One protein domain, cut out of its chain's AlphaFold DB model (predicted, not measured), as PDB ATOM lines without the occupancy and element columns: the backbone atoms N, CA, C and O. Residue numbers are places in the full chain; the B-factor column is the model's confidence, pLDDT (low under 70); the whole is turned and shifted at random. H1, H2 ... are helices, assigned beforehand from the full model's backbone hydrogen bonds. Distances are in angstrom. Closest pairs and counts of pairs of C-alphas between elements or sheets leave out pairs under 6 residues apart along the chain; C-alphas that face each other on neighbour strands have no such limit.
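Overview. This is residues 2 to 67 of the 106 residues of a protein of Providencia rettgeri (UniProt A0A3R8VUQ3). One long helix, H4, makes the long axis: it starts beside a small head of three short helices, H1, H2 and H3, and runs out from it as an arm, with residues 52 to 57 sticking out. In the head H3 packs on both H1 and H2 at steep angles, and at the far tip of the arm the little helix H5 folds back toward residue 59. The printed part has 66 residues with five named helices, in the order H1, H2, H3, H4, H5, and no named strand; its class is all helix. It is loose, with a radius of gyration of the C-alphas of 14.0 A, and spans 46 by 19 by 18 A.

Arrangement. H4, residues 41 to 61, touches no helix. It is near H1, residues 3 to 12, with 6 pairs of C-alphas within 10 A but no pair within 8 A. H1 touches H3, residues 28 to 36, at a steep tilt of 64 degrees, opposite ways; their closest C-alphas are those of Gly 3 and Glu 35, 3.8 A apart. H3 also touches H2, residues 17 to 23, opposite ways at a steep tilt of 67 degrees, only just short of about perpendicular; their closest C-alphas are those of Ala 21 and Thr 28, 5.1 A apart. H1 and H2 are close but not clearly touching, about perpendicular at 81 degrees, with the C-alphas of Arg 10 and Ala 20 closest at 7.1 A. H4 is apart from H2 and from H3. H5, residues 64 to 67, is close to H4 but not clearly touching: the C-alphas of Ile 59 and Lys 67 are the closest, 7.0 A apart. H5 is apart from H1, H2 and H3. In H1, H2, H3 and H4 every O i to N i+4 pair is within hydrogen-bond range; H5 is too short for such a pair, and its one O i to N i+3 pair is within range.

Along the chain. H4, the longest helix with 21 residues, measures 30.5 A from C-alpha 41 at (20.208, -16.137, -11.824) to C-alpha 61 at (18.945, -18.150, -42.249). H1 is 14.2 A long and begins at C-alpha 3, (32.038, -14.524, -12.705). H3 is 12.5 A long, H2 is 9.9 A and H5 is 5.1 A.

Size, cuts and confidence. The two C-alphas farthest apart, those of Cys 29 and Gln 65, are 46.3 A from each other. Residues 52 to 57, which belong to H4, stand free, as do residues 60 to 66, of which 64 to 66 belong to H5. The printed part has no cut, and the four links between the helices are tight. The mean pLDDT of the printed part is 94.0, and no printed residue is under 70.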
ATOM      1  N   THR A   2      29.827 -18.877 -13.308       96.94
ATOM      2  CA  THR A   2      30.774 -18.152 -12.436       96.94
ATOM      3  C   THR A   2      31.078 -16.764 -13.010       96.94
ATOM      4  O   THR A   2      30.871 -16.515 -14.198       96.94
ATOM      5  N   GLY A   3      31.611 -15.839 -12.209       97.06
ATOM      6  CA  GLY A   3      32.038 -14.524 -12.705       97.06
ATOM      7  C   GLY A   3      33.142 -14.600 -13.767       97.06
ATOM      8  O   GLY A   3      33.181 -13.780 -14.690       97.06
ATOM      9  N   PHE A   4      33.993 -15.629 -13.703       97.56
ATOM     10  CA  PHE A   4      34.976 -15.917 -14.748       97.56
ATOM     11  C   PHE A   4      34.302 -16.290 -16.077       97.56
ATOM     12  O   PHE A   4      34.638 -15.714 -17.111       97.56
ATOM     13  N   GLU A   5      33.322 -17.197 -16.046       97.12
ATOM     14  CA  GLU A   5      32.544 -17.588 -17.230       97.12
ATOM     15  C   GLU A   5      31.786 -16.393 -17.821       97.12
ATOM     16  O   GLU A   5      31.796 -16.203 -19.036       97.12
ATOM     17  N   LEU A   6      31.212 -15.535 -16.972       97.38
ATOM     18  CA  LEU A   6      30.552 -14.300 -17.401       97.38
ATOM     19  C   LEU A   6      31.518 -13.363 -18.140       97.38
ATOM     20  O   LEU A   6      31.194 -12.823 -19.201       97.38
ATOM     21  N   ARG A   7      32.728 -13.184 -17.599       97.94
ATOM     22  CA  ARG A   7      33.772 -12.365 -18.225       97.94
ATOM     23  C   ARG A   7      34.207 -12.946 -19.568       97.94
ATOM     24  O   ARG A   7      34.435 -12.186 -20.510       97.94
ATOM     25  N   LEU A   8      34.342 -14.269 -19.647       97.44
ATOM     26  CA  LEU A   8      34.698 -14.964 -20.879       97.44
ATOM     27  C   LEU A   8      33.608 -14.785 -21.940       97.44
ATOM     28  O   LEU A   8      33.924 -14.374 -23.053       97.44
ATOM     29  N   TRP A   9      32.340 -14.996 -21.573       95.88
ATOM     30  CA  TRP A   9      31.191 -14.779 -22.453       95.88
ATOM     31  C   TRP A   9      31.173 -13.352 -23.010       95.88
ATOM     32  O   TRP A   9      31.168 -13.169 -24.225       95.88
ATOM     33  N   ARG A  10      31.273 -12.334 -22.143       96.88
ATOM     34  CA  ARG A  10      31.278 -10.927 -22.575       96.88
ATOM     35  C   ARG A  10      32.416 -10.630 -23.554       96.88
ATOM     36  O   ARG A  10      32.214  -9.933 -24.546       96.88
ATOM     37  N   ARG A  11      33.625 -11.131 -23.276       97.19
ATOM     38  CA  ARG A  11      34.776 -10.953 -24.175       97.19
ATOM     39  C   ARG A  11      34.582 -11.672 -25.508       97.19
ATOM     40  O   ARG A  11      34.990 -11.120 -26.521       97.19
ATOM     41  N   GLY A  12      33.941 -12.840 -25.515       95.25
ATOM     42  CA  GLY A  12      33.575 -13.556 -26.740       95.25
ATOM     43  C   GLY A  12      32.641 -12.750 -27.647       95.25
ATOM     44  O   GLY A  12      32.765 -12.824 -28.862       95.25
ATOM     45  N   GLN A  13      31.790 -11.907 -27.060       92.56
ATOM     46  CA  GLN A  13      30.934 -10.960 -27.783       92.56
ATOM     47  C   GLN A  13      31.674  -9.683 -28.235       92.56
ATOM     48  O   GLN A  13      31.103  -8.837 -28.916       92.56
ATOM     49  N   GLY A  14      32.933  -9.487 -27.824       96.38
ATOM     50  CA  GLY A  14      33.678  -8.245 -28.060       96.38
ATOM     51  C   GLY A  14      33.180  -7.052 -27.232       96.38
ATOM     52  O   GLY A  14      33.501  -5.907 -27.543       96.38
ATOM     53  N   TRP A  15      32.391  -7.286 -26.180       97.12
ATOM     54  CA  TRP A  15      31.753  -6.211 -25.418       97.12
ATOM     55  C   TRP A  15      32.659  -5.641 -24.323       97.12
ATOM     56  O   TRP A  15      33.345  -6.364 -23.587       97.12
ATOM     57  N   THR A  16      32.599  -4.320 -24.141       98.31
ATOM     58  CA  THR A  16      33.144  -3.666 -22.944       98.31
ATOM     59  C   THR A  16      32.232  -3.924 -21.741       98.31
ATOM     60  O   THR A  16      31.071  -4.303 -21.891       98.31
ATOM     61  N   GLN A  17      32.746  -3.736 -20.520       98.25
ATOM     62  CA  GLN A  17      31.922  -3.873 -19.309       98.25
ATOM     63  C   GLN A  17      30.767  -2.865 -19.285       98.25
ATOM     64  O   GLN A  17      29.689  -3.209 -18.821       98.25
ATOM     65  N   GLN A  18      30.980  -1.658 -19.819       98.31
ATOM     66  CA  GLN A  18      29.935  -0.643 -19.944       98.31
ATOM     67  C   GLN A  18      28.837  -1.086 -20.916       98.31
ATOM     68  O   GLN A  18      27.678  -1.094 -20.532       98.31
ATOM     69  N   LEU A  19      29.194  -1.552 -22.120       98.06
ATOM     70  CA  LEU A  19      28.207  -2.032 -23.097       98.06
ATOM     71  C   LEU A  19      27.365  -3.185 -22.547       98.06
ATOM     72  O   LEU A  19      26.156  -3.230 -22.756       98.06
ATOM     73  N   ALA A  20      27.995  -4.109 -21.820       97.56
ATOM     74  CA  ALA A  20      27.272  -5.192 -21.174       97.56
ATOM     75  C   ALA A  20      26.357  -4.679 -20.052       97.56
ATOM     76  O   ALA A  20      25.218  -5.113 -19.941       97.56
ATOM     77  N   ALA A  21      26.820  -3.732 -19.238       98.12
ATOM     78  CA  ALA A  21      25.992  -3.133 -18.201       98.12
ATOM     79  C   ALA A  21      24.757  -2.428 -18.794       98.12
ATOM     80  O   ALA A  21      23.639  -2.698 -18.357       98.12
ATOM     81  N   ASP A  22      24.955  -1.635 -19.849       97.88
ATOM     82  CA  ASP A  22      23.894  -0.925 -20.566       97.88
ATOM     83  C   ASP A  22      22.879  -1.905 -21.177       97.88
ATOM     84  O   ASP A  22      21.672  -1.745 -20.993       97.88
ATOM     85  N   ALA A  23      23.350  -2.976 -21.828       95.75
ATOM     86  CA  ALA A  23      22.488  -3.997 -22.429       95.75
ATOM     87  C   ALA A  23      21.620  -4.741 -21.398       95.75
ATOM     88  O   ALA A  23      20.503  -5.152 -21.706       95.75
ATOM     89  N   PHE A  24      22.124  -4.910 -20.175       95.62
ATOM     90  CA  PHE A  24      21.410  -5.581 -19.087       95.62
ATOM     91  C   PHE A  24      20.682  -4.603 -18.153       95.62
ATOM     92  O   PHE A  24      20.086  -5.041 -17.167       95.62
ATOM     93  N   GLY A  25      20.710  -3.298 -18.444       96.94
ATOM     94  CA  GLY A  25      20.029  -2.271 -17.652       96.94
ATOM     95  C   GLY A  25      20.578  -2.130 -16.230       96.94
ATOM     96  O   GLY A  25      19.824  -1.852 -15.298       96.94
ATOM     97  N   VAL A  26      21.878  -2.361 -16.038       97.62
ATOM     98  CA  VAL A  26      22.555  -2.259 -14.738       97.62
ATOM     99  C   VAL A  26      23.707  -1.262 -14.799       97.62
ATOM    100  O   VAL A  26      24.175  -0.888 -15.865       97.62
ATOM    101  N   SER A  27      24.211  -0.837 -13.639       98.44
ATOM    102  CA  SER A  27      25.415   0.001 -13.600       98.44
ATOM    103  C   SER A  27      26.678  -0.795 -13.963       98.44
ATOM    104  O   SER A  27      26.781  -1.988 -13.656       98.44
ATOM    105  N   THR A  28      27.693  -0.128 -14.521       98.44
ATOM    106  CA  THR A  28      29.008  -0.741 -14.793       98.44
ATOM    107  C   THR A  28      29.635  -1.340 -13.530       98.44
ATOM    108  O   THR A  28      30.198  -2.433 -13.576       98.44
ATOM    109  N   CYS A  29      29.491  -0.681 -12.375       98.31
ATOM    110  CA  CYS A  29      29.961  -1.203 -11.087       98.31
ATOM    111  C   CYS A  29      29.262  -2.516 -10.708       98.31
ATOM    112  O   CYS A  29      29.914  -3.460 -10.261       98.31
ATOM    113  N   THR A  30      27.945  -2.596 -10.919       98.38
ATOM    114  CA  THR A  30      27.163  -3.819 -10.701       98.38
ATOM    115  C   THR A  30      27.654  -4.946 -11.606       98.38
ATOM    116  O   THR A  30      27.882  -6.057 -11.131       98.38
ATOM    117  N   TRP A  31      27.891  -4.653 -12.886       98.19
ATOM    118  CA  TRP A  31      28.419  -5.635 -13.828       98.19
ATOM    119  C   TRP A  31      29.805  -6.155 -13.418       98.19
ATOM    120  O   TRP A  31      30.036  -7.364 -13.377       98.19
ATOM    121  N   ILE A  32      30.721  -5.258 -13.033       98.25
ATOM    122  CA  ILE A  32      32.046  -5.631 -12.512       98.25
ATOM    123  C   ILE A  32      31.908  -6.560 -11.298       98.25
ATOM    124  O   ILE A  32      32.612  -7.567 -11.211       98.25
ATOM    125  N   ARG A  33      30.974  -6.269 -10.385       98.31
ATOM    126  CA  ARG A  33      30.712  -7.111  -9.210       98.31
ATOM    127  C   ARG A  33      30.254  -8.516  -9.595       98.31
ATOM    128  O   ARG A  33      30.677  -9.479  -8.951       98.31
ATOM    129  N   TYR A  34      29.422  -8.644 -10.629       97.81
ATOM    130  CA  TYR A  34      28.998  -9.944 -11.151       97.81
ATOM    131  C   TYR A  34      30.179 -10.745 -11.707       97.81
ATOM    132  O   TYR A  34      30.287 -11.934 -11.426       97.81
ATOM    133  N   GLU A  35      31.107 -10.098 -12.420       97.69
ATOM    134  CA  GLU A  35      32.314 -10.756 -12.946       97.69
ATOM    135  C   GLU A  35      33.342 -11.142 -11.881       97.69
ATOM    136  O   GLU A  35      34.192 -11.997 -12.130       97.69
ATOM    137  N   GLN A  36      33.346 -10.469 -10.732       97.31
ATOM    138  CA  GLN A  36      34.236 -10.801  -9.615       97.31
ATOM    139  C   GLN A  36      33.702 -11.959  -8.774       97.31
ATOM    140  O   GLN A  36      34.487 -12.710  -8.208       97.31
ATOM    141  N   ASN A  37      32.379 -12.081  -8.687       95.56
ATOM    142  CA  ASN A  37      31.704 -13.082  -7.873       95.56
ATOM    143  C   ASN A  37      30.965 -14.050  -8.799       95.56
ATOM    144  O   ASN A  37      31.584 -14.711  -9.630       95.56
ATOM    145  N   SER A  38      29.642 -14.094  -8.687       93.56
ATOM    146  CA  SER A  38      28.762 -14.763  -9.633       93.56
ATOM    147  C   SER A  38      27.592 -13.834  -9.957       93.56
ATOM    148  O   SER A  38      27.110 -13.130  -9.060       93.56
ATOM    149  N   PRO A  39      27.121 -13.807 -11.212       96.38
ATOM    150  CA  PRO A  39      25.907 -13.090 -11.560       96.38
ATOM    151  C   PRO A  39      24.677 -13.668 -10.839       96.38
ATOM    152  O   PRO A  39      24.639 -14.858 -10.515       96.38
ATOM    153  N   PRO A  40      23.627 -12.858 -10.628       96.75
ATOM    154  CA  PRO A  40      22.334 -13.370 -10.209       96.75
ATOM    155  C   PRO A  40      21.732 -14.255 -11.306       96.75
ATOM    156  O   PRO A  40      21.977 -14.062 -12.498       96.75
ATOM    157  N   ARG A  41      20.848 -15.177 -10.909       96.06
ATOM    158  CA  ARG A  41      20.208 -16.137 -11.824       96.06
ATOM    159  C   ARG A  41      19.505 -15.483 -13.020       96.06
ATOM    160  O   ARG A  41      19.442 -16.075 -14.090       96.06
ATOM    161  N   MET A  42      18.991 -14.267 -12.857       96.50
ATOM    162  CA  MET A  42      18.358 -13.518 -13.943       96.50
ATOM    163  C   MET A  42      19.331 -13.214 -15.092       96.50
ATOM    164  O   MET A  42      18.966 -13.374 -16.251       96.50
ATOM    165  N   VAL A  43      20.571 -12.830 -14.780       96.38
ATOM    166  CA  VAL A  43      21.599 -12.540 -15.793       96.38
ATOM    167  C   VAL A  43      22.008 -13.826 -16.510       96.38
ATOM    168  O   VAL A  43      22.107 -13.823 -17.733       96.38
ATOM    169  N   ASP A  44      22.137 -14.941 -15.781       95.31
ATOM    170  CA  ASP A  44      22.369 -16.258 -16.393       95.31
ATOM    171  C   ASP A  44      21.293 -16.597 -17.435       95.31
ATOM    172  O   ASP A  44      21.604 -17.022 -18.546       95.31
ATOM    173  N   LEU A  45      20.020 -16.411 -17.076       97.06
ATOM    174  CA  LEU A  45      18.894 -16.714 -17.958       97.06
ATOM    175  C   LEU A  45      18.837 -15.773 -19.163       97.06
ATOM    176  O   LEU A  45      18.573 -16.233 -20.270       97.06
ATOM    177  N   ALA A  46      19.113 -14.484 -18.968       95.94
ATOM    178  CA  ALA A  46      19.165 -13.516 -20.059       95.94
ATOM    179  C   ALA A  46      20.287 -13.846 -21.056       95.94
ATOM    180  O   ALA A  46      20.055 -13.824 -22.262       95.94
ATOM    181  N   ILE A  47      21.468 -14.242 -20.573       95.62
ATOM    182  CA  ILE A  47      22.574 -14.693 -21.432       95.62
ATOM    183  C   ILE A  47      22.181 -15.942 -22.219       95.62
ATOM    184  O   ILE A  47      22.364 -15.984 -23.433       95.62
ATOM    185  N   LEU A  48      21.596 -16.941 -21.551       94.44
ATOM    186  CA  LEU A  48      21.111 -18.147 -22.224       94.44
ATOM    187  C   LEU A  48      20.074 -17.811 -23.299       94.44
ATOM    188  O   LEU A  48      20.148 -18.341 -24.405       94.44
ATOM    189  N   ALA A  49      19.137 -16.908 -23.005       94.81
ATOM    190  CA  ALA A  49      18.133 -16.467 -23.963       94.81
ATOM    191  C   ALA A  49      18.761 -15.772 -25.184       94.81
ATOM    192  O   ALA A  49      18.374 -16.074 -26.312       94.81
ATOM    193  N   LEU A  50      19.753 -14.899 -24.977       91.81
ATOM    194  CA  LEU A  50      20.488 -14.239 -26.061       91.81
ATOM    195  C   LEU A  50      21.227 -15.250 -26.943       91.81
ATOM    196  O   LEU A  50      21.071 -15.228 -28.161       91.81
ATOM    197  N   SER A  51      21.967 -16.182 -26.340       90.94
ATOM    198  CA  SER A  51      22.686 -17.219 -27.086       90.94
ATOM    199  C   SER A  51      21.740 -18.144 -27.859       90.94
ATOM    200  O   SER A  51      22.032 -18.523 -28.991       90.94
ATOM    201  N   LEU A  52      20.577 -18.477 -27.291       90.19
ATOM    202  CA  LEU A  52      19.547 -19.240 -28.000       90.19
ATOM    203  C   LEU A  52      18.947 -18.453 -29.168       90.19
ATOM    204  O   LEU A  52      18.659 -19.044 -30.209       90.19
ATOM    205  N   LEU A  53      18.757 -17.141 -29.019       89.44
ATOM    206  CA  LEU A  53      18.245 -16.286 -30.087       89.44
ATOM    207  C   LEU A  53      19.232 -16.206 -31.258       89.44
ATOM    208  O   LEU A  53      18.822 -16.381 -32.403       89.44
ATOM    209  N   GLU A  54      20.518 -16.016 -30.962       87.25
ATOM    210  CA  GLU A  54      21.604 -15.990 -31.948       87.25
ATOM    211  C   GLU A  54      21.728 -17.327 -32.699       87.25
ATOM    212  O   GLU A  54      21.840 -17.379 -33.933       87.25
ATOM    213  N   LEU A  55      21.627 -18.440 -31.966       86.44
ATOM    214  CA  LEU A  55      21.613 -19.772 -32.559       86.44
ATOM    215  C   LEU A  55      20.377 -19.967 -33.449       86.44
ATOM    216  O   LEU A  55      20.490 -20.445 -34.579       86.44
ATOM    217  N   LYS A  56      19.196 -19.560 -32.968       87.31
ATOM    218  CA  LYS A  56      17.938 -19.664 -33.715       87.31
ATOM    219  C   LYS A  56      17.995 -18.866 -35.015       87.31
ATOM    220  O   LYS A  56      17.576 -19.392 -36.045       87.31
ATOM    221  N   SER A  57      18.504 -17.633 -34.994       80.81
ATOM    222  CA  SER A  57      18.644 -16.827 -36.212       80.81
ATOM    223  C   SER A  57      19.598 -17.479 -37.201       80.81
ATOM    224  O   SER A  57      19.268 -17.572 -38.379       80.81
ATOM    225  N   SER A  58      20.725 -18.004 -36.719       82.69
ATOM    226  CA  SER A  58      21.707 -18.693 -37.561       82.69
ATOM    227  C   SER A  58      21.102 -19.920 -38.242       82.69
ATOM    228  O   SER A  58      21.268 -20.109 -39.440       82.69
ATOM    229  N   ILE A  59      20.323 -20.721 -37.512       83.69
ATOM    230  CA  ILE A  59      19.615 -21.867 -38.095       83.69
ATOM    231  C   ILE A  59      18.539 -21.393 -39.076       83.69
ATOM    232  O   ILE A  59      18.373 -21.985 -40.137       83.69
ATOM    233  N   SER A  60      17.798 -20.334 -38.750       78.62
ATOM    234  CA  SER A  60      16.706 -19.844 -39.597       78.62
ATOM    235  C   SER A  60      17.179 -19.279 -40.937       78.62
ATOM    236  O   SER A  60      16.423 -19.350 -41.902       78.62
ATOM    237  N   THR A  61      18.378 -18.699 -41.005       84.88
ATOM    238  CA  THR A  61      18.945 -18.150 -42.249       84.88
ATOM    239  C   THR A  61      19.616 -19.215 -43.115       84.88
ATOM    240  O   THR A  61      19.871 -18.980 -44.295       84.88
ATOM    241  N   MET A  62      19.883 -20.399 -42.564       81.38
ATOM    242  CA  MET A  62      20.432 -21.519 -43.315       81.38
ATOM    243  C   MET A  62      19.383 -22.153 -44.231       81.38
ATOM    244  O   MET A  62      18.234 -22.375 -43.848       81.38
ATOM    245  N   THR A  63      19.811 -22.545 -45.430       89.31
ATOM    246  CA  THR A  63      19.008 -23.407 -46.303       89.31
ATOM    247  C   THR A  63      18.857 -24.798 -45.684       89.31
ATOM    248  O   THR A  63      19.724 -25.250 -44.932       89.31
ATOM    249  N   GLU A  64      17.790 -25.521 -46.029       87.44
ATOM    250  CA  GLU A  64      17.582 -26.903 -45.558       87.44
ATOM    251  C   GLU A  64      18.785 -27.811 -45.861       87.44
ATOM    252  O   GLU A  64      19.219 -28.601 -45.022       87.44
ATOM    253  N   GLN A  65      19.418 -27.629 -47.022       86.31
ATOM    254  CA  GLN A  65      20.630 -28.361 -47.381       86.31
ATOM    255  C   GLN A  65      21.819 -28.026 -46.465       86.31
ATOM    256  O   GLN A  65      22.571 -28.923 -46.069       86.31
ATOM    257  N   ALA A  66      21.992 -26.754 -46.098       86.50
ATOM    258  CA  ALA A  66      23.040 -26.341 -45.171       86.50
ATOM    259  C   ALA A  66      22.789 -26.894 -43.760       86.50
ATOM    260  O   ALA A  66      23.732 -27.364 -43.122       86.50
ATOM    261  N   LYS A  67      21.531 -26.908 -43.293       87.19
ATOM    262  CA  LYS A  67      21.147 -27.501 -41.998       87.19
ATOM    263  C   LYS A  67      21.474 -28.987 -41.958       87.19
ATOM    264  O   LYS A  67      22.165 -29.433 -41.047       87.19
TER     265      LYS A  67